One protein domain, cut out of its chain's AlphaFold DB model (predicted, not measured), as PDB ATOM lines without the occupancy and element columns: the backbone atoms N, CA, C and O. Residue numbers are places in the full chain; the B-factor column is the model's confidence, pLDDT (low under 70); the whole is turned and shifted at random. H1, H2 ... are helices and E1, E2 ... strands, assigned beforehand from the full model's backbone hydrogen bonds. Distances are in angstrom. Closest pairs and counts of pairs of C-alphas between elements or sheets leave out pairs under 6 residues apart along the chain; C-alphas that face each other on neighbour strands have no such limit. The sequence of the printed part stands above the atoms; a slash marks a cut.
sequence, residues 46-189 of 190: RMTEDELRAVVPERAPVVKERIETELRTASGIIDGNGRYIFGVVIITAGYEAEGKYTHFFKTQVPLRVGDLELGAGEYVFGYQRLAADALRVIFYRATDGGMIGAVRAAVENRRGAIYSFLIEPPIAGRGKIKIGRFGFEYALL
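AT A GLANCE: This is residues 46 to 189 of the 190 residues of an uncharacterized protein of Pyrinomonas methylaliphatogenes (UniProt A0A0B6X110). One strongly twisted sheet curls round into a small, nearly closed barrel, its wall made by E2 to E4, E7 to E9 and E10 to E12, with E10 coming back beside E2. H1 packs on the outside over E2, the short hairpin E5 and E6 extends the wall beside the end of E12, and the first part of E2 bends away to pair with E1. The printed part has 144 residues, with H1 first and then twelve named strands; the sheet is branched, its neighbours are antiparallel, and the class is mostly strand. The whole is compact and rounded, with a radius of gyration of the C-alphas of 14.2 A and spans of 40 by 38 by 28 A.

HOW THE PARTS SIT: Begin at E12, residues 182 to 188, which has three neighbours. On one side of it lie E5, residues 111 to 113, with N 112 and O 187 2.8 A apart, and E9, residues 147 to 155, with N 183 and O 154 2.9 A apart. On the other side lies E11, residues 174 to 180, with N 177 and O 184 2.9 A apart. E10, residues 163 to 167, is an edge strand beside E11, with N 178 and O 166 2.8 A apart. E9 to E12 make a Greek key, a meander of three strands whose last also pairs with the strand before it. E7, residues 121 to 131, and E8, residues 134 to 141, form a meander with E9, each strand the antiparallel neighbour of the one before; look at N 136 and O 128, 2.8 A, and N 137 and O 151, 2.9 A. A further meander is E1, residues 59 to 62, E2, residues 65 to 78, E3, residues 84 to 90, and E4, residues 103 to 107. In it N 60 and O 67 are 2.8 A apart, N 77 and O 85 2.8 A, and N 88 and O 104 2.9 A; E4 and E7 are antiparallel neighbours, with N 105 and O 123 within hydrogen-bond range at 2.8 A. E2 bends by 87 degrees at residue 72. The closest C-alphas of E2 and E10, those of Ser 75 and Leu 166, are 5.3 A apart. E6, residues 116 to 118, forms a hairpin with E5, N 113 and O 116 being 2.8 A apart. H1, residues 49 to 55, is on the sheet at a height of 7.2 A, and every O i to N i+4 pair in it is within hydrogen-bond range.

IN THESE COORDINATES: Find C-alpha 49 at (-61.021, -28.784, 17.293), where H1 begins its 10.1 A. E7 spans 30.4 A, E2 27.2 A, E9 24.3 A and E8 23.2 A. E12 runs 20.2 A to C-alpha 188 at (-50.125, -47.012, 8.103).

THE WHOLE: The two C-alphas farthest apart, those of Gly 94 and Ala 172, are 41.8 A apart. The printed part has no cut, and the long link is E3 to E4, residues 91 to 102. The mean pLDDT of the printed part is 94.0; look for values under 70 at residues 98 to 99 and 157 to 159.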
ATOM      1  N   ARG A  46     -61.297 -38.638  12.750       97.69
ATOM      2  CA  ARG A  46     -60.897 -37.227  12.753       97.69
ATOM      3  C   ARG A  46     -60.774 -36.718  14.186       97.69
ATOM      4  O   ARG A  46     -61.571 -37.100  15.049       97.69
ATOM      5  N   MET A  47     -59.783 -35.864  14.393       98.50
ATOM      6  CA  MET A  47     -59.646 -35.096  15.622       98.50
ATOM      7  C   MET A  47     -60.706 -33.994  15.676       98.50
ATOM      8  O   MET A  47     -61.111 -33.461  14.638       98.50
ATOM      9  N   THR A  48     -61.170 -33.672  16.879       97.94
ATOM     10  CA  THR A  48     -61.990 -32.483  17.139       97.94
ATOM     11  C   THR A  48     -61.122 -31.224  17.163       97.94
ATOM     12  O   THR A  48     -59.892 -31.299  17.180       97.94
ATOM     13  N   GLU A  49     -61.752 -30.049  17.171       97.50
ATOM     14  CA  GLU A  49     -61.021 -28.784  17.293       97.50
ATOM     15  C   GLU A  49     -60.252 -28.688  18.619       97.50
ATOM     16  O   GLU A  49     -59.096 -28.273  18.615       97.50
ATOM     17  N   ASP A  50     -60.844 -29.132  19.731       98.38
ATOM     18  CA  ASP A  50     -60.180 -29.129  21.040       98.38
ATOM     19  C   ASP A  50     -58.978 -30.080  21.076       98.38
ATOM     20  O   ASP A  50     -57.925 -29.736  21.609       98.38
ATOM     21  N   GLU A  51     -59.099 -31.253  20.449       98.56
ATOM     22  CA  GLU A  51     -57.986 -32.198  20.318       98.56
ATOM     23  C   GLU A  51     -56.859 -31.619  19.460       98.56
ATOM     24  O   GLU A  51     -55.689 -31.757  19.812       98.56
ATOM     25  N   LEU A  52     -57.190 -30.941  18.356       98.69
ATOM     26  CA  LEU A  52     -56.198 -30.243  17.536       98.69
ATOM     27  C   LEU A  52     -55.531 -29.115  18.324       98.69
ATOM     28  O   LEU A  52     -54.308 -29.019  18.319       98.69
ATOM     29  N   ARG A  53     -56.303 -28.302  19.052       98.38
ATOM     30  CA  ARG A  53     -55.785 -27.214  19.894       98.38
ATOM     31  C   ARG A  53     -54.836 -27.725  20.980       98.38
ATOM     32  O   ARG A  53     -53.893 -27.025  21.332       98.38
ATOM     33  N   ALA A  54     -55.065 -28.933  21.490       98.25
ATOM     34  CA  ALA A  54     -54.212 -29.547  22.500       98.25
ATOM     35  C   ALA A  54     -52.850 -30.023  21.957       98.25
ATOM     36  O   ALA A  54     -51.899 -30.113  22.733       98.25
ATOM     37  N   VAL A  55     -52.737 -30.347  20.660       98.25
ATOM     38  CA  VAL A  55     -51.512 -30.955  20.090       98.25
ATOM     39  C   VAL A  55     -50.787 -30.089  19.061       98.25
ATOM     40  O   VAL A  55     -49.586 -30.269  18.854       98.25
ATOM     41  N   VAL A  56     -51.493 -29.179  18.388       98.56
ATOM     42  CA  VAL A  56     -50.909 -28.288  17.385       98.56
ATOM     43  C   VAL A  56     -50.176 -27.162  18.117       98.56
ATOM     44  O   VAL A  56     -50.809 -26.412  18.858       98.56
ATOM     45  N   PRO A  57     -48.855 -27.008  17.927       98.00
ATOM     46  CA  PRO A  57     -48.121 -25.935  18.577       98.00
ATOM     47  C   PRO A  57     -48.517 -24.584  17.978       98.00
ATOM     48  O   PRO A  57     -48.701 -24.479  16.769       98.00
ATOM     49  N   GLU A  58     -48.554 -23.527  18.788       97.56
ATOM     50  CA  GLU A  58     -48.725 -22.152  18.289       97.56
ATOM     51  C   GLU A  58     -47.600 -21.762  17.314       97.56
ATOM     52  O   GLU A  58     -47.834 -21.112  16.296       97.56
ATOM     53  N   ARG A  59     -46.376 -22.231  17.593       96.81
ATOM     54  CA  ARG A  59     -45.216 -22.099  16.708       96.81
ATOM     55  C   ARG A  59     -44.517 -23.438  16.501       96.81
ATOM     56  O   ARG A  59     -43.981 -24.013  17.456       96.81
ATOM     57  N   ALA A  60     -44.490 -23.899  15.256       96.62
ATOM     58  CA  ALA A  60     -43.838 -25.131  14.845       96.62
ATOM     59  C   ALA A  60     -42.304 -24.973  14.847       96.62
ATOM     60  O   ALA A  60     -41.803 -23.993  14.289       96.62
ATOM     61  N   PRO A  61     -41.549 -25.911  15.447       95.31
ATOM     62  CA  PRO A  61     -40.094 -25.929  15.338       95.31
ATOM     63  C   PRO A  61     -39.686 -26.387  13.931       95.31
ATOM     64  O   PRO A  61     -40.045 -27.483  13.500       95.31
ATOM     65  N   VAL A  62     -38.946 -25.549  13.208       94.38
ATOM     66  CA  VAL A  62     -38.484 -25.840  11.846       94.38
ATOM     67  C   VAL A  62     -37.027 -25.424  11.708       94.38
ATOM     68  O   VAL A  62     -36.699 -24.246  11.622       94.38
ATOM     69  N   VAL A  63     -36.137 -26.406  11.651       92.94
ATOM     70  CA  VAL A  63     -34.684 -26.250  11.632       92.94
ATOM     71  C   VAL A  63     -34.225 -25.483  12.877       92.94
ATOM     72  O   VAL A  63     -34.191 -26.053  13.965       92.94
ATOM     73  N   LYS A  64     -33.910 -24.192  12.746       91.19
ATOM     74  CA  LYS A  64     -33.536 -23.306  13.861       91.19
ATOM     75  C   LYS A  64     -34.645 -22.314  14.227       91.19
ATOM     76  O   LYS A  64     -34.501 -21.572  15.192       91.19
ATOM     77  N   GLU A  65     -35.746 -22.330  13.483       91.56
ATOM     78  CA  GLU A  65     -36.830 -21.362  13.563       91.56
ATOM     79  C   GLU A  65     -38.029 -21.879  14.356       91.56
ATOM     80  O   GLU A  65     -38.238 -23.085  14.532       91.56
ATOM     81  N   ARG A  66     -38.868 -20.937  14.793       94.25
ATOM     82  CA  ARG A  66     -40.191 -21.210  15.362       94.25
ATOM     83  C   ARG A  66     -41.236 -20.424  14.585       94.25
ATOM     84  O   ARG A  66     -41.384 -19.228  14.814       94.25
ATOM     85  N   ILE A  67     -41.931 -21.110  13.685       94.94
ATOM     86  CA  ILE A  67     -42.814 -20.502  12.681       94.94
ATOM     87  C   ILE A  67     -44.263 -20.590  13.153       94.94
ATOM     88  O   ILE A  67     -44.696 -21.668  13.567       94.94
ATOM     89  N   GLU A  68     -45.015 -19.489  13.098       95.94
ATOM     90  CA  GLU A  68     -46.436 -19.466  13.462       95.94
ATOM     91  C   GLU A  68     -47.236 -20.508  12.681       95.94
ATOM     92  O   GLU A  68     -47.066 -20.677  11.467       95.94
ATOM     93  N   THR A  69     -48.139 -21.187  13.385       97.12
ATOM     94  CA  THR A  69     -49.101 -22.109  12.787       97.12
ATOM     95  C   THR A  69     -50.465 -21.451  12.632       97.12
ATOM     96  O   THR A  69     -50.889 -20.607  13.420       97.12
ATOM     97  N   GLU A  70     -51.196 -21.869  11.605       96.69
ATOM     98  CA  GLU A  70     -52.548 -21.399  11.351       96.69
ATOM     99  C   GLU A  70     -53.572 -22.473  11.745       96.69
ATOM    100  O   GLU A  70     -54.030 -23.253  10.907       96.69
ATOM    101  N   LEU A  71     -53.956 -22.515  13.029       97.19
ATOM    102  CA  LEU A  71     -54.800 -23.578  13.604       97.19
ATOM    103  C   LEU A  71     -56.105 -23.834  12.826       97.19
ATOM    104  O   LEU A  71     -56.524 -24.979  12.707       97.19
ATOM    105  N   ARG A  72     -56.717 -22.805  12.222       95.81
ATOM    106  CA  ARG A  72     -57.934 -22.957  11.391       95.81
ATOM    107  C   ARG A  72     -57.746 -23.850  10.154       95.81
ATOM    108  O   ARG A  72     -58.727 -24.248   9.534       95.81
ATOM    109  N   THR A  73     -56.503 -24.117   9.759       97.31
ATOM    110  CA  THR A  73     -56.148 -25.033   8.661       97.31
ATOM    111  C   THR A  73     -55.757 -26.421   9.154       97.31
ATOM    112  O   THR A  73     -55.515 -27.305   8.332       97.31
ATOM    113  N   ALA A  74     -55.659 -26.613  10.471       98.25
ATOM    114  CA  ALA A  74     -55.192 -27.858  11.038       98.25
ATOM    115  C   ALA A  74     -56.150 -29.002  10.705       98.25
ATOM    116  O   ALA A  74     -57.374 -28.873  10.731       98.25
ATOM    117  N   SER A  75     -55.566 -30.155  10.413       98.69
ATOM    118  CA  SER A  75     -56.295 -31.395  10.220       98.69
ATOM    119  C   SER A  75     -55.518 -32.526  10.857       98.69
ATOM    120  O   SER A  75     -54.292 -32.573  10.763       98.69
ATOM    121  N   GLY A  76     -56.229 -33.447  11.490       98.50
ATOM    122  CA  GLY A  76     -55.607 -34.571  12.155       98.50
ATOM    123  C   GLY A  76     -56.561 -35.724  12.376       98.50
ATOM    124  O   GLY A  76     -57.787 -35.588  12.294       98.50
ATOM    125  N   ILE A  77     -55.961 -36.873  12.639       98.56
ATOM    126  CA  ILE A  77     -56.636 -38.115  12.967       98.56
ATOM    127  C   ILE A  77     -56.010 -38.725  14.214       98.56
ATOM    128  O   ILE A  77     -54.816 -38.572  14.454       98.56
ATOM    129  N   ILE A  78     -56.834 -39.410  14.995       98.25
ATOM    130  CA  ILE A  78     -56.456 -40.033  16.260       98.25
ATOM    131  C   ILE A  78     -57.047 -41.438  16.338       98.25
ATOM    132  O   ILE A  78     -58.159 -41.681  15.852       98.25
ATOM    133  N   ASP A  79     -56.286 -42.365  16.904       96.06
ATOM    134  CA  ASP A  79     -56.688 -43.750  17.105       96.06
ATOM    135  C   ASP A  79     -57.282 -43.983  18.510       96.06
ATOM    136  O   ASP A  79     -57.340 -43.082  19.350       96.06
ATOM    137  N   GLY A  80     -57.753 -45.205  18.778       92.50
ATOM    138  CA  GLY A  80     -58.322 -45.564  20.085       92.50
ATOM    139  C   GLY A  80     -57.317 -45.559  21.246       92.50
ATOM    140  O   GLY A  80     -57.736 -45.561  22.399       92.50
ATOM    141  N   ASN A  81     -56.015 -45.522  20.950       93.44
ATOM    142  CA  ASN A  81     -54.921 -45.501  21.918       93.44
ATOM    143  C   ASN A  81     -54.372 -44.081  22.144       93.44
ATOM    144  O   ASN A  81     -53.379 -43.908  22.846       93.44
ATOM    145  N   GLY A  82     -54.986 -43.064  21.529       94.88
ATOM    146  CA  GLY A  82     -54.545 -41.674  21.616       94.88
ATOM    147  C   GLY A  82     -53.342 -41.333  20.733       94.88
ATOM    148  O   GLY A  82     -52.827 -40.219  20.832       94.88
ATOM    149  N   ARG A  83     -52.897 -42.248  19.859       97.06
ATOM    150  CA  ARG A  83     -51.862 -41.955  18.861       97.06
ATOM    151  C   ARG A  83     -52.469 -41.115  17.753       97.06
ATOM    152  O   ARG A  83     -53.562 -41.421  17.273       97.06
ATOM    153  N   TYR A  84     -51.762 -40.077  17.326       98.19
ATOM    154  CA  TYR A  84     -52.291 -39.136  16.344       98.19
ATOM    155  C   TYR A  84     -51.328 -38.812  15.203       98.19
ATOM    156  O   TYR A  84     -50.106 -38.983  15.277       98.19
ATOM    157  N   ILE A  85     -51.928 -38.302  14.134       98.56
ATOM    158  CA  ILE A  85     -51.272 -37.726  12.965       98.56
ATOM    159  C   ILE A  85     -51.953 -36.390  12.714       98.56
ATOM    160  O   ILE A  85     -53.180 -36.348  12.633       98.56
ATOM    161  N   PHE A  86     -51.198 -35.308  12.562       98.75
ATOM    162  CA  PHE A  86     -51.765 -34.016  12.193       98.75
ATOM    163  C   PHE A  86     -50.866 -33.258  11.227       98.75
ATOM    164  O   PHE A  86     -49.666 -33.508  11.121       98.75
ATOM    165  N   GLY A  87     -51.451 -32.277  10.555       98.62
ATOM    166  CA  GLY A  87     -50.702 -31.220   9.899       98.62
ATOM    167  C   GLY A  87     -51.447 -29.896   9.946       98.62
ATOM    168  O   GLY A  87     -52.652 -29.851  10.197       98.62
ATOM    169  N   VAL A  88     -50.704 -28.816   9.744       98.38
ATOM    170  CA  VAL A  88     -51.178 -27.435   9.847       98.38
ATOM    171  C   VAL A  88     -50.358 -26.550   8.913       98.38
ATOM    172  O   VAL A  88     -49.169 -26.806   8.712       98.38
ATOM    173  N   VAL A  89     -50.974 -25.519   8.332       97.00
ATOM    174  CA  VAL A  89     -50.246 -24.504   7.560       97.00
ATOM    175  C   VAL A  89     -49.347 -23.691   8.492       97.00
ATOM    176  O   VAL A  89     -49.729 -23.389   9.624       97.00
ATOM    177  N   ILE A  90     -48.158 -23.334   8.008       95.88
ATOM    178  CA  ILE A  90     -47.219 -22.438   8.694       95.88
ATOM    179  C   ILE A  90     -47.014 -21.144   7.902       95.88
ATOM    180  O   ILE A  90     -47.028 -21.153   6.671       95.88
ATOM    181  N   ILE A  91     -46.814 -20.029   8.604       91.50
ATOM    182  CA  ILE A  91     -46.689 -18.693   8.006       91.50
ATOM    183  C   ILE A  91     -45.204 -18.334   7.884       91.50
ATOM    184  O   ILE A  91     -44.596 -17.836   8.818       91.50
ATOM    185  N   THR A  92     -44.593 -18.579   6.722       85.62
ATOM    186  CA  THR A  92     -43.132 -18.436   6.546       85.62
ATOM    187  C   THR A  92     -42.653 -17.027   6.185       85.62
ATOM    188  O   THR A  92     -41.483 -16.854   5.841       85.62
ATOM    189  N   ALA A  93     -43.526 -16.019   6.189       80.38
ATOM    190  CA  ALA A  93     -43.114 -14.649   5.893       80.38
ATOM    191  C   ALA A  93     -42.107 -14.171   6.953       80.38
ATOM    192  O   ALA A  93     -42.415 -14.188   8.138       80.38
ATOM    193  N   GLY A  94     -40.908 -13.764   6.527       72.44
ATOM    194  CA  GLY A  94     -39.840 -13.336   7.440       72.44
ATOM    195  C   GLY A  94     -38.953 -14.457   7.996       72.44
ATOM    196  O   GLY A  94     -38.099 -14.169   8.824       72.44
ATOM    197  N   TYR A  95     -39.112 -15.701   7.530       76.75
ATOM    198  CA  TYR A  95     -38.271 -16.838   7.920       76.75
ATOM    199  C   TYR A  95     -37.350 -17.288   6.784       76.75
ATOM    200  O   TYR A  95     -37.705 -17.180   5.607       76.75
ATOM    201  N   GLU A  96     -36.231 -17.929   7.139       73.94
ATOM    202  CA  GLU A  96     -35.295 -18.613   6.221       73.94
ATOM    203  C   GLU A  96     -35.886 -19.902   5.604       73.94
ATOM    204  O   GLU A  96     -35.232 -20.930   5.434       73.94
ATOM    205  N   ALA A  97     -37.178 -19.864   5.293       71.44
ATOM    206  CA  ALA A  97     -37.918 -20.915   4.626       71.44
ATOM    207  C   ALA A  97     -38.492 -20.452   3.280       71.44
ATOM    208  O   ALA A  97     -38.845 -21.323   2.501       71.44
ATOM    209  N   GLU A  98     -38.601 -19.141   3.005       67.19
ATOM    210  CA  GLU A  98     -38.962 -18.520   1.706       67.19
ATOM    211  C   GLU A  98     -39.949 -19.329   0.826       67.19
ATOM    212  O   GLU A  98     -39.725 -19.588  -0.354       67.19
ATOM    213  N   GLY A  99     -41.049 -19.814   1.413       68.38
ATOM    214  CA  GLY A  99     -42.069 -20.600   0.701       68.38
ATOM    215  C   GLY A  99     -41.693 -22.052   0.356       68.38
ATOM    216  O   GLY A  99     -42.534 -22.790  -0.161       68.38
ATOM    217  N   LYS A 100     -40.477 -22.512   0.686       85.62
ATOM    218  CA  LYS A 100     -40.052 -23.926   0.634       85.62
ATOM    219  C   LYS A 100     -40.945 -24.810   1.500       85.62
ATOM    220  O   LYS A 100     -41.238 -25.944   1.122       85.62
ATOM    221  N   TYR A 101     -41.355 -24.306   2.663       91.62
ATOM    222  CA  TYR A 101     -42.237 -25.000   3.592       91.62
ATOM    223  C   TYR A 101     -43.589 -24.307   3.632       91.62
ATOM    224  O   TYR A 101     -43.679 -23.086   3.652       91.62
ATOM    225  N   THR A 102     -44.646 -25.106   3.639       94.88
ATOM    226  CA  THR A 102     -46.029 -24.609   3.674       94.88
ATOM    227  C   THR A 102     -46.815 -25.232   4.813       94.88
ATOM    228  O   THR A 102     -47.724 -24.606   5.343       94.88
ATOM    229  N   HIS A 103     -46.453 -26.454   5.206       97.38
ATOM    230  CA  HIS A 103     -47.130 -27.198   6.253       97.38
ATOM    231  C   HIS A 103     -46.115 -27.791   7.220       97.38
ATOM    232  O   HIS A 103     -45.077 -28.311   6.801       97.38
ATOM    233  N   PHE A 104     -46.469 -27.767   8.499       98.12
ATOM    234  CA  PHE A 104     -45.890 -28.628   9.517       98.12
ATOM    235  C   PHE A 104     -46.743 -29.891   9.636       98.12
ATOM    236  O   PHE A 104     -47.972 -29.824   9.581       98.12
ATOM    237  N   PHE A 105     -46.097 -31.042   9.776       98.62
ATOM    238  CA  PHE A 105     -46.735 -32.351   9.808       98.62
ATOM    239  C   PHE A 105     -46.085 -33.217  10.882       98.62
ATOM    240  O   PHE A 105     -44.865 -33.349  10.926       98.62
ATOM    241  N   LYS A 106     -46.892 -33.839  11.738       98.69
ATOM    242  CA  LYS A 106     -46.422 -34.733  12.795       98.69
ATOM    243  C   LYS A 106     -47.169 -36.050  12.712       98.69
ATOM    244  O   LYS A 106     -48.392 -36.070  12.595       98.69
ATOM    245  N   THR A 107     -46.433 -37.144  12.827       98.50
ATOM    246  CA  THR A 107     -47.005 -38.485  12.939       98.50
ATOM    247  C   THR A 107     -46.392 -39.212  14.126       98.50
ATOM    248  O   THR A 107     -45.182 -39.163  14.333       98.50
ATOM    249  N   GLN A 108     -47.223 -39.872  14.928       98.00
ATOM    250  CA  GLN A 108     -46.770 -40.730  16.030       98.00
ATOM    251  C   GLN A 108     -46.651 -42.206  15.633       98.00
ATOM    252  O   GLN A 108     -46.262 -43.034  16.452       98.00
ATOM    253  N   VAL A 109     -46.974 -42.534  14.383       97.12
ATOM    254  CA  VAL A 109     -46.870 -43.885  13.824       97.12
ATOM    255  C   VAL A 109     -46.128 -43.842  12.487       97.12
ATOM    256  O   VAL A 109     -46.188 -42.819  11.799       97.12
ATOM    257  N   PRO A 110     -45.413 -44.905  12.091       97.62
ATOM    258  CA  PRO A 110     -44.775 -44.936  10.784       97.62
ATOM    259  C   PRO A 110     -45.814 -44.957   9.651       97.62
ATOM    260  O   PRO A 110     -46.827 -45.660   9.722       97.62
ATOM    261  N   LEU A 111     -45.562 -44.171   8.606       98.00
ATOM    262  CA  LEU A 111     -46.426 -43.999   7.442       98.00
ATOM    263  C   LEU A 111     -45.660 -44.290   6.161       98.00
ATOM    264  O   LEU A 111     -44.500 -43.915   6.022       98.00
ATOM    265  N   ARG A 112     -46.352 -44.835   5.169       98.31
ATOM    266  CA  ARG A 112     -45.912 -44.792   3.777       98.31
ATOM    267  C   ARG A 112     -46.715 -43.752   3.015       98.31
ATOM    268  O   ARG A 112     -47.940 -43.772   3.067       98.31
ATOM    269  N   VAL A 113     -46.038 -42.868   2.293       97.19
ATOM    270  CA  VAL A 113     -46.621 -41.791   1.485       97.19
ATOM    271  C   VAL A 113     -46.056 -41.890   0.070       97.19
ATOM    272  O   VAL A 113     -44.917 -41.502  -0.180       97.19
ATOM    273  N   GLY A 114     -46.834 -42.436  -0.867       90.38
ATOM    274  CA  GLY A 114     -46.272 -42.897  -2.141       90.38
ATOM    275  C   GLY A 114     -45.177 -43.941  -1.892       90.38
ATOM    276  O   GLY A 114     -45.427 -44.927  -1.201       90.38
ATOM    277  N   ASP A 115     -43.968 -43.680  -2.391       91.75
ATOM    278  CA  ASP A 115     -42.780 -44.522  -2.172       91.75
ATOM    279  C   ASP A 115     -41.926 -44.067  -0.973       91.75
ATOM    280  O   ASP A 115     -40.847 -44.601  -0.732       91.75
ATOM    281  N   LEU A 116     -42.379 -43.053  -0.226       96.62
ATOM    282  CA  LEU A 116     -41.665 -42.524   0.936       96.62
ATOM    283  C   LEU A 116     -42.095 -43.262   2.199       96.62
ATOM    284  O   LEU A 116     -43.289 -43.362   2.471       96.62
ATOM    285  N   GLU A 117     -41.136 -43.678   3.018       97.19
ATOM    286  CA  GLU A 117     -41.394 -44.132   4.383       97.19
ATOM    287  C   GLU A 117     -41.058 -43.013   5.368       97.19
ATOM    288  O   GLU A 117     -39.932 -42.515   5.435       97.19
ATOM    289  N   LEU A 118     -42.063 -42.590   6.125       98.06
ATOM    290  CA  LEU A 118     -41.947 -41.611   7.190       98.06
ATOM    291  C   LEU A 118     -42.035 -42.359   8.517       98.06
ATOM    292  O   LEU A 118     -43.051 -42.980   8.815       98.06
ATOM    293  N   GLY A 119     -40.982 -42.300   9.326       98.19
ATOM    294  CA  GLY A 119     -41.052 -42.761  10.709       98.19
ATOM    295  C   GLY A 119     -41.997 -41.906  11.560       98.19
ATOM    296  O   GLY A 119     -42.534 -40.890  11.118       98.19
ATOM    297  N   ALA A 120     -42.171 -42.290  12.824       98.12
ATOM    298  CA  ALA A 120     -42.755 -41.381  13.804       98.12
ATOM    299  C   ALA A 120     -41.832 -40.162  13.973       98.12
ATOM    300  O   ALA A 120     -40.623 -40.313  14.163       98.12
ATOM    301  N   GLY A 121     -42.382 -38.954  13.893       98.19
ATOM    302  CA  GLY A 121     -41.576 -37.742  13.914       98.19
ATOM    303  C   GLY A 121     -42.297 -36.492  13.431       98.19
ATOM    304  O   GLY A 121     -43.518 -36.459  13.261       98.19
ATOM    305  N   GLU A 122     -41.493 -35.451  13.244       98.56
ATOM    306  CA  GLU A 122     -41.909 -34.123  12.811       98.56
ATOM    307  C   GLU A 122     -41.282 -33.794  11.460       98.56
ATOM    308  O   GLU A 122     -40.085 -33.983  11.217       98.56
ATOM    309  N   TYR A 123     -42.119 -33.279  10.578       98.44
ATOM    310  CA  TYR A 123     -41.826 -33.059   9.181       98.44
ATOM    311  C   TYR A 123     -42.364 -31.703   8.753       98.44
ATOM    312  O   TYR A 123     -43.311 -31.163   9.326       98.44
ATOM    313  N   VAL A 124     -41.779 -31.178   7.691       97.56
ATOM    314  CA  VAL A 124     -42.349 -30.064   6.944       97.56
ATOM    315  C   VAL A 124     -42.444 -30.456   5.487       97.56
ATOM    316  O   VAL A 124     -41.626 -31.226   4.978       97.56
ATOM    317  N   PHE A 125     -43.441 -29.923   4.797       97.19
ATOM    318  CA  PHE A 125     -43.516 -30.086   3.356       97.19
ATOM    319  C   PHE A 125     -43.951 -28.807   2.652       97.19
ATOM    320  O   PHE A 125     -44.652 -27.942   3.191       97.19
ATOM    321  N   GLY A 126     -43.497 -28.700   1.413       95.50
ATOM    322  CA  GLY A 126     -43.933 -27.714   0.434       95.50
ATOM    323  C   GLY A 126     -44.473 -28.415  -0.798       95.50
ATOM    324  O   GLY A 126     -44.388 -29.641  -0.922       95.50
ATOM    325  N   TYR A 127     -45.005 -27.643  -1.737       95.06
ATOM    326  CA  TYR A 127     -45.396 -28.187  -3.026       95.06
ATOM    327  C   TYR A 127     -45.111 -27.230  -4.173       95.06
ATOM    328  O   TYR A 127     -45.178 -26.013  -4.038       95.06
ATOM    329  N   GLN A 128     -44.827 -27.815  -5.332       94.75
ATOM    330  CA  GLN A 128     -44.667 -27.113  -6.597       94.75
ATOM    331  C   GLN A 128     -45.731 -27.597  -7.571       94.75
ATOM    332  O   GLN A 128     -46.056 -28.786  -7.624       94.75
ATOM    333  N   ARG A 129     -46.279 -26.680  -8.363       94.56
ATOM    334  CA  ARG A 129     -47.201 -27.044  -9.435       94.56
ATOM    335  C   ARG A 129     -46.409 -27.663 -10.586       94.56
ATOM    336  O   ARG A 129     -45.541 -27.006 -11.141       94.56
ATOM    337  N   LEU A 130     -46.720 -28.912 -10.934       95.00
ATOM    338  CA  LEU A 130     -46.147 -29.582 -12.108       95.00
ATOM    339  C   LEU A 130     -46.995 -29.337 -13.357       95.00
ATOM    340  O   LEU A 130     -46.465 -29.157 -14.446       95.00
ATOM    341  N   ALA A 131     -48.318 -29.348 -13.187       94.69
ATOM    342  CA  ALA A 131     -49.297 -29.144 -14.247       94.69
ATOM    343  C   ALA A 131     -50.595 -28.557 -13.664       94.69
ATOM    344  O   ALA A 131     -50.706 -28.301 -12.458       94.69
ATOM    345  N   ALA A 132     -51.608 -28.350 -14.506       92.81
ATOM    346  CA  ALA A 132     -52.930 -27.921 -14.045       92.81
ATOM    347  C   ALA A 132     -53.529 -28.902 -13.018       92.81
ATOM    348  O   ALA A 132     -54.139 -28.477 -12.032       92.81
ATOM    349  N   ASP A 133     -53.278 -30.196 -13.210       95.00
ATOM    350  CA  ASP A 133     -53.864 -31.312 -12.474       95.00
ATOM    351  C   ASP A 133     -52.888 -32.032 -11.524       95.00
ATOM    352  O   ASP A 133     -53.255 -33.040 -10.917       95.00
ATOM    353  N   ALA A 134     -51.663 -31.513 -11.358       96.38
ATOM    354  CA  ALA A 134     -50.621 -32.175 -10.579       96.38
ATOM    355  C   ALA A 134     -49.776 -31.221  -9.723       96.38
ATOM    356  O   ALA A 134     -49.263 -30.206 -10.208       96.38
ATOM    357  N   LEU A 135     -49.551 -31.616  -8.466       96.75
ATOM    358  CA  LEU A 135     -48.536 -31.043  -7.581       96.75
ATOM    359  C   LEU A 135     -47.420 -32.059  -7.319       96.75
ATOM    360  O   LEU A 135     -47.669 -33.260  -7.197       96.75
ATOM    361  N   ARG A 136     -46.197 -31.558  -7.162       97.12
ATOM    362  CA  ARG A 136     -45.091 -32.272  -6.524       97.12
ATOM    363  C   ARG A 136     -45.015 -31.820  -5.077       97.12
ATOM    364  O   ARG A 136     -44.670 -30.669  -4.835       97.12
ATOM    365  N   VAL A 137     -45.330 -32.702  -4.140       97.50
ATOM    366  CA  VAL A 137     -45.231 -32.444  -2.697       97.50
ATOM    367  C   VAL A 137     -43.890 -32.977  -2.216       97.50
ATOM    368  O   VAL A 137     -43.565 -34.125  -2.500       97.50
ATOM    369  N   ILE A 138     -43.099 -32.156  -1.531       97.69
ATOM    370  CA  ILE A 138     -41.730 -32.495  -1.124       97.69
ATOM    371  C   ILE A 138     -41.641 -32.474   0.397       97.69
ATOM    372  O   ILE A 138     -41.910 -31.438   1.004       97.69
ATOM    373  N   PHE A 139     -41.242 -33.599   0.986       98.00
ATOM    374  CA  PHE A 139     -41.108 -33.783   2.428       98.00
ATOM    375  C   PHE A 139     -39.668 -33.572   2.891       98.00
ATOM    376  O   PHE A 139     -38.712 -34.025   2.252       98.00
ATOM    377  N   TYR A 140     -39.538 -32.935   4.049       97.62
ATOM    378  CA  TYR A 140     -38.285 -32.700   4.747       97.62
ATOM    379  C   TYR A 140     -38.459 -33.027   6.229       97.62
ATOM    380  O   TYR A 140     -39.554 -32.886   6.781       97.62
ATOM    381  N   ARG A 141     -37.376 -33.419   6.900       97.75
ATOM    382  CA  ARG A 141     -37.367 -33.468   8.367       97.75
ATOM    383  C   ARG A 141     -37.489 -32.056   8.925       97.75
ATOM    384  O   ARG A 141     -36.778 -31.156   8.479       97.75
ATOM    385  N   ALA A 142     -38.352 -31.873   9.920       97.00
ATOM    386  CA  ALA A 142     -38.502 -30.569  10.558       97.00
ATOM    387  C   ALA A 142     -37.242 -30.161  11.334       97.00
ATOM    388  O   ALA A 142     -36.964 -28.978  11.431       97.00
ATOM    389  N   THR A 143     -36.457 -31.111  11.847       95.69
ATOM    390  CA  THR A 143     -35.306 -30.837  12.724       95.69
ATOM    391  C   THR A 143     -34.104 -30.221  12.015       95.69
ATOM    392  O   THR A 143     -33.422 -29.382  12.591       95.69
ATOM    393  N   ASP A 144     -33.819 -30.633  10.779       94.31
ATOM    394  CA  ASP A 144     -32.615 -30.215  10.048       94.31
ATOM    395  C   ASP A 144     -32.884 -29.789   8.599       94.31
ATOM    396  O   ASP A 144     -31.972 -29.352   7.901       94.31
ATOM    397  N   GLY A 145     -34.130 -29.895   8.128       94.00
ATOM    398  CA  GLY A 145     -34.497 -29.550   6.758       94.00
ATOM    399  C   GLY A 145     -33.974 -30.541   5.718       94.00
ATOM    400  O   GLY A 145     -34.030 -30.238   4.521       94.00
ATOM    401  N   GLY A 146     -33.478 -31.708   6.146       95.81
ATOM    402  CA  GLY A 146     -33.018 -32.779   5.271       95.81
ATOM    403  C   GLY A 146     -34.156 -33.298   4.398       95.81
ATOM    404  O   GLY A 146     -35.217 -33.671   4.905       95.81
ATOM    405  N   MET A 147     -33.947 -33.292   3.079       95.56
ATOM    406  CA  MET A 147     -34.929 -33.769   2.104       95.56
ATOM    407  C   MET A 147     -35.125 -35.276   2.250       95.56
ATOM    408  O   MET A 147     -34.159 -36.032   2.232       95.56
ATOM    409  N   ILE A 148     -36.381 -35.702   2.369       97.75
ATOM    410  CA  ILE A 148     -36.757 -37.118   2.460       97.75
ATOM    411  C   ILE A 148     -37.120 -37.641   1.076       97.75
ATOM    412  O   ILE A 148     -36.695 -38.715   0.668       97.75
ATOM    413  N   GLY A 149     -37.902 -36.860   0.334       97.56
ATOM    414  CA  GLY A 149     -38.321 -37.209  -1.012       97.56
ATOM    415  C   GLY A 149     -39.569 -36.450  -1.426       97.56
ATOM    416  O   GLY A 149     -39.958 -35.466  -0.793       97.56
ATOM    417  N   ALA A 150     -40.185 -36.888  -2.518       97.62
ATOM    418  CA  ALA A 150     -41.359 -36.233  -3.068       97.62
ATOM    419  C   ALA A 150     -42.424 -37.237  -3.506       97.62
ATOM    420  O   ALA A 150     -42.105 -38.321  -3.986       97.62
ATOM    421  N   VAL A 151     -43.684 -36.827  -3.403       97.88
ATOM    422  CA  VAL A 151     -44.853 -37.568  -3.876       97.88
ATOM    423  C   VAL A 151     -45.647 -36.702  -4.854       97.88
ATOM    424  O   VAL A 151     -45.696 -35.474  -4.735       97.88
ATOM    425  N   ARG A 152     -46.268 -37.332  -5.850       97.50
ATOM    426  CA  ARG A 152     -47.186 -36.652  -6.767       97.50
ATOM    427  C   ARG A 152     -48.583 -36.616  -6.152       97.50
ATOM    428  O   ARG A 152     -49.139 -37.663  -5.840       97.50
ATOM    429  N   ALA A 153     -49.166 -35.427  -6.050       96.88
ATOM    430  CA  ALA A 153     -50.580 -35.253  -5.737       96.88
ATOM    431  C   ALA A 153     -51.351 -34.920  -7.017       96.88
ATOM    432  O   ALA A 153     -50.920 -34.066  -7.795       96.88
ATOM    433  N   ALA A 154     -52.480 -35.584  -7.240       96.25
ATOM    434  CA  ALA A 154     -53.321 -35.388  -8.420       96.25
ATOM    435  C   ALA A 154     -54.643 -34.715  -8.041       96.25
ATOM    436  O   ALA A 154     -55.105 -34.859  -6.908       96.25
ATOM    437  N   VAL A 155     -55.263 -33.990  -8.975       93.75
ATOM    438  CA  VAL A 155     -56.609 -33.435  -8.764       93.75
ATOM    439  C   VAL A 155     -57.616 -34.558  -8.518       93.75
ATOM    440  O   VAL A 155     -57.748 -35.486  -9.312       93.75
ATOM    441  N   GLU A 156     -58.378 -34.442  -7.433       86.25
ATOM    442  CA  GLU A 156     -59.553 -35.270  -7.193       86.25
ATOM    443  C   GLU A 156     -60.794 -34.596  -7.790       86.25
ATOM    444  O   GLU A 156     -61.264 -33.570  -7.299       86.25
ATOM    445  N   ASN A 157     -61.382 -35.205  -8.822       69.31
ATOM    446  CA  ASN A 157     -62.579 -34.702  -9.516       69.31
ATOM    447  C   ASN A 157     -63.897 -34.906  -8.735       69.31
ATOM    448  O   ASN A 157     -64.967 -35.071  -9.322       69.31
ATOM    449  N   ARG A 158     -63.852 -34.916  -7.399       67.62
ATOM    450  CA  ARG A 158     -65.051 -35.077  -6.566       67.62
ATOM    451  C   ARG A 158     -65.720 -33.729  -6.311       67.62
ATOM    452  O   ARG A 158     -65.065 -32.757  -5.943       67.62
ATOM    453  N   ARG A 159     -67.049 -33.687  -6.457       69.94
ATOM    454  CA  ARG A 159     -67.870 -32.571  -5.963       69.94
ATOM    455  C   ARG A 159     -67.859 -32.619  -4.433       69.94
ATOM    456  O   ARG A 159     -68.219 -33.643  -3.859       69.94
ATOM    457  N   GLY A 160     -67.427 -31.545  -3.783       73.62
ATOM    458  CA  GLY A 160     -67.338 -31.476  -2.328       73.62
ATOM    459  C   GLY A 160     -66.646 -30.206  -1.845       73.62
ATOM    460  O   GLY A 160     -66.166 -29.404  -2.648       73.62
ATOM    461  N   ALA A 161     -66.611 -30.033  -0.523       82.19
ATOM    462  CA  ALA A 161     -65.894 -28.934   0.105       82.19
ATOM    463  C   ALA A 161     -64.389 -29.029  -0.189       82.19
ATOM    464  O   ALA A 161     -63.801 -30.112  -0.184       82.19
ATOM    465  N   ILE A 162     -63.784 -27.875  -0.448       87.12
ATOM    466  CA  ILE A 162     -62.345 -27.734  -0.656       87.12
ATOM    467  C   ILE A 162     -61.754 -27.282   0.673       87.12
ATOM    468  O   ILE A 162     -62.168 -26.260   1.214       87.12
ATOM    469  N   TYR A 163     -60.787 -28.040   1.174       86.88
ATOM    470  CA  TYR A 163     -60.082 -27.737   2.415       86.88
ATOM    471  C   TYR A 163     -58.656 -27.312   2.088       86.88
ATOM    472  O   TYR A 163     -58.037 -27.906   1.207       86.88
ATOM    473  N   SER A 164     -58.119 -26.318   2.800       91.25
ATOM    474  CA  SER A 164     -56.704 -25.944   2.657       91.25
ATOM    475  C   SER A 164     -55.795 -27.145   2.919       91.25
ATOM    476  O   SER A 164     -54.884 -27.403   2.138       91.25
ATOM    477  N   PHE A 165     -56.124 -27.922   3.953       96.69
ATOM    478  CA  PHE A 165     -55.459 -29.168   4.298       96.69
ATOM    479  C   PHE A 165     -56.460 -30.147   4.932       96.69
ATOM    480  O   PHE A 165     -57.308 -29.742   5.728       96.69
ATOM    481  N   LEU A 166     -56.405 -31.427   4.558       97.06
ATOM    482  CA  LEU A 166     -57.262 -32.470   5.133       97.06
ATOM    483  C   LEU A 166     -56.528 -33.810   5.197       97.06
ATOM    484  O   LEU A 166     -56.027 -34.287   4.181       97.06
ATOM    485  N   ILE A 167     -56.566 -34.456   6.361       97.88
ATOM    486  CA  ILE A 167     -56.170 -35.853   6.544       97.88
ATOM    487  C   ILE A 167     -57.441 -36.684   6.736       97.88
ATOM    488  O   ILE A 167     -58.211 -36.485   7.677       97.88
ATOM    489  N   GLU A 168     -57.702 -37.607   5.814       95.81
ATOM    490  CA  GLU A 168     -58.820 -38.541   5.937       95.81
ATOM    491  C   GLU A 168     -58.416 -39.729   6.820       95.81
ATOM    492  O   GLU A 168     -57.327 -40.272   6.613       95.81
ATOM    493  N   PRO A 169     -59.272 -40.167   7.767       96.81
ATOM    494  CA  PRO A 169     -59.029 -41.395   8.512       96.81
ATOM    495  C   PRO A 169     -58.847 -42.588   7.565       96.81
ATOM    496  O   PRO A 169     -59.596 -42.703   6.589       96.81
ATOM    497  N   PRO A 170     -57.875 -43.472   7.831       95.56
ATOM    498  CA  PRO A 170     -57.608 -44.606   6.978       95.56
ATOM    499  C   PRO A 170     -58.719 -45.656   7.076       95.56
ATOM    500  O   PRO A 170     -59.255 -45.937   8.148       95.56
ATOM    501  N   ILE A 171     -59.024 -46.286   5.945       91.94
ATOM    502  CA  ILE A 171     -59.909 -47.445   5.829       91.94
ATOM    503  C   ILE A 171     -59.038 -48.621   5.392       91.94
ATOM    504  O   ILE A 171     -58.355 -48.541   4.371       91.94
ATOM    505  N   ALA A 172     -59.037 -49.703   6.178       89.38
ATOM    506  CA  ALA A 172     -58.152 -50.854   5.967       89.38
ATOM    507  C   ALA A 172     -56.669 -50.437   5.809       89.38
ATOM    508  O   ALA A 172     -55.989 -50.837   4.866       89.38
ATOM    509  N   GLY A 173     -56.198 -49.559   6.706       91.31
ATOM    510  CA  GLY A 173     -54.803 -49.109   6.769       91.31
ATOM    511  C   GLY A 173     -54.397 -48.048   5.743       91.31
ATOM    512  O   GLY A 173     -53.265 -47.582   5.800       91.31
ATOM    513  N   ARG A 174     -55.286 -47.625   4.831       94.88
ATOM    514  CA  ARG A 174     -54.989 -46.609   3.804       94.88
ATOM    515  C   ARG A 174     -55.894 -45.397   3.915       94.88
ATOM    516  O   ARG A 174     -57.107 -45.544   4.037       94.88
ATOM    517  N   GLY A 175     -55.319 -44.208   3.819       94.69
ATOM    518  CA  GLY A 175     -56.043 -42.943   3.825       94.69
ATOM    519  C   GLY A 175     -55.521 -41.987   2.759       94.69
ATOM    520  O   GLY A 175     -54.694 -42.343   1.917       94.69
ATOM    521  N   LYS A 176     -56.021 -40.752   2.791       95.56
ATOM    522  CA  LYS A 176     -55.602 -39.690   1.875       95.56
ATOM    523  C   LYS A 176     -55.259 -38.416   2.618       95.56
ATOM    524  O   LYS A 176     -55.930 -38.054   3.583       95.56
ATOM    525  N   ILE A 177     -54.247 -37.722   2.115       97.25
ATOM    526  CA  ILE A 177     -53.920 -36.351   2.494       97.25
ATOM    527  C   ILE A 177     -54.284 -35.453   1.315       97.25
ATOM    528  O   ILE A 177     -53.986 -35.781   0.163       97.25
ATOM    529  N   LYS A 178     -54.954 -34.335   1.599       95.81
ATOM    530  CA  LYS A 178     -55.417 -33.382   0.589       95.81
ATOM    531  C   LYS A 178     -54.915 -31.979   0.862       95.81
ATOM    532  O   LYS A 178     -54.888 -31.534   2.005       95.81
ATOM    533  N   ILE A 179     -54.586 -31.290  -0.224       95.38
ATOM    534  CA  ILE A 179     -54.202 -29.884  -0.273       95.38
ATOM    535  C   ILE A 179     -55.098 -29.230  -1.327       95.38
ATOM    536  O   ILE A 179     -54.921 -29.429  -2.534       95.38
ATOM    537  N   GLY A 180     -56.126 -28.503  -0.893       93.69
ATOM    538  CA  GLY A 180     -57.161 -27.995  -1.791       93.69
ATOM    539  C   GLY A 180     -57.881 -29.129  -2.531       93.69
ATOM    540  O   GLY A 180     -58.573 -29.949  -1.932       93.69
ATOM    541  N   ARG A 181     -57.731 -29.157  -3.862       94.12
ATOM    542  CA  ARG A 181     -58.295 -30.200  -4.741       94.12
ATOM    543  C   ARG A 181     -57.327 -31.345  -5.036       94.12
ATOM    544  O   ARG A 181     -57.709 -32.280  -5.730       94.12
ATOM    545  N   PHE A 182     -56.087 -31.263  -4.568       95.75
ATOM    546  CA  PHE A 182     -55.064 -32.262  -4.849       95.75
ATOM    547  C   PHE A 182     -55.004 -33.266  -3.712       95.75
ATOM    548  O   PHE A 182     -55.025 -32.870  -2.549       95.75
ATOM    549  N   GLY A 183     -54.921 -34.549  -4.042       95.69
ATOM    550  CA  GLY A 183     -54.810 -35.628  -3.070       95.69
ATOM    551  C   GLY A 183     -53.666 -36.577  -3.399       95.69
ATOM    552  O   GLY A 183     -53.327 -36.781  -4.568       95.69
ATOM    553  N   PHE A 184     -53.092 -37.166  -2.358       96.88
ATOM    554  CA  PHE A 184     -52.185 -38.306  -2.444       96.88
ATOM    555  C   PHE A 184     -52.496 -39.296  -1.318       96.88
ATOM    556  O   PHE A 184     -53.068 -38.931  -0.286       96.88
ATOM    557  N   GLU A 185     -52.177 -40.566  -1.541       96.88
ATOM    558  CA  GLU A 185     -52.475 -41.636  -0.589       96.88
ATOM    559  C   GLU A 185     -51.376 -41.771   0.465       96.88
ATOM    560  O   GLU A 185     -50.200 -41.504   0.201       96.88
ATOM    561  N   TYR A 186     -51.772 -42.231   1.648       97.94
ATOM    562  CA  TYR A 186     -50.854 -42.731   2.659       97.94
ATOM    563  C   TYR A 186     -51.342 -44.074   3.206       97.94
ATOM    564  O   TYR A 186     -52.534 -44.391   3.146       97.94
ATOM    565  N   ALA A 187     -50.425 -44.860   3.756       97.56
ATOM    566  CA  ALA A 187     -50.716 -46.102   4.452       97.56
ATOM    567  C   ALA A 187     -50.050 -46.110   5.827       97.56
ATOM    568  O   ALA A 187     -48.931 -45.622   5.973       97.56
ATOM    569  N   LEU A 188     -50.728 -46.677   6.817       96.06
ATOM    570  CA  LEU A 188     -50.125 -47.012   8.103       96.06
ATOM    571  C   LEU A 188     -49.196 -48.221   7.917       96.06
ATOM    572  O   LEU A 188     -49.549 -49.146   7.184       96.06
ATOM    573  N   LEU A 189     -48.032 -48.214   8.566       93.50
ATOM    574  CA  LEU A 189     -47.061 -49.319   8.541       93.50
ATOM    575  C   LEU A 189     -47.047 -50.102   9.870       93.50
ATOM    576  O   LEU A 189     -45.987 -50.500  10.347       93.50
TER     577      LEU A 189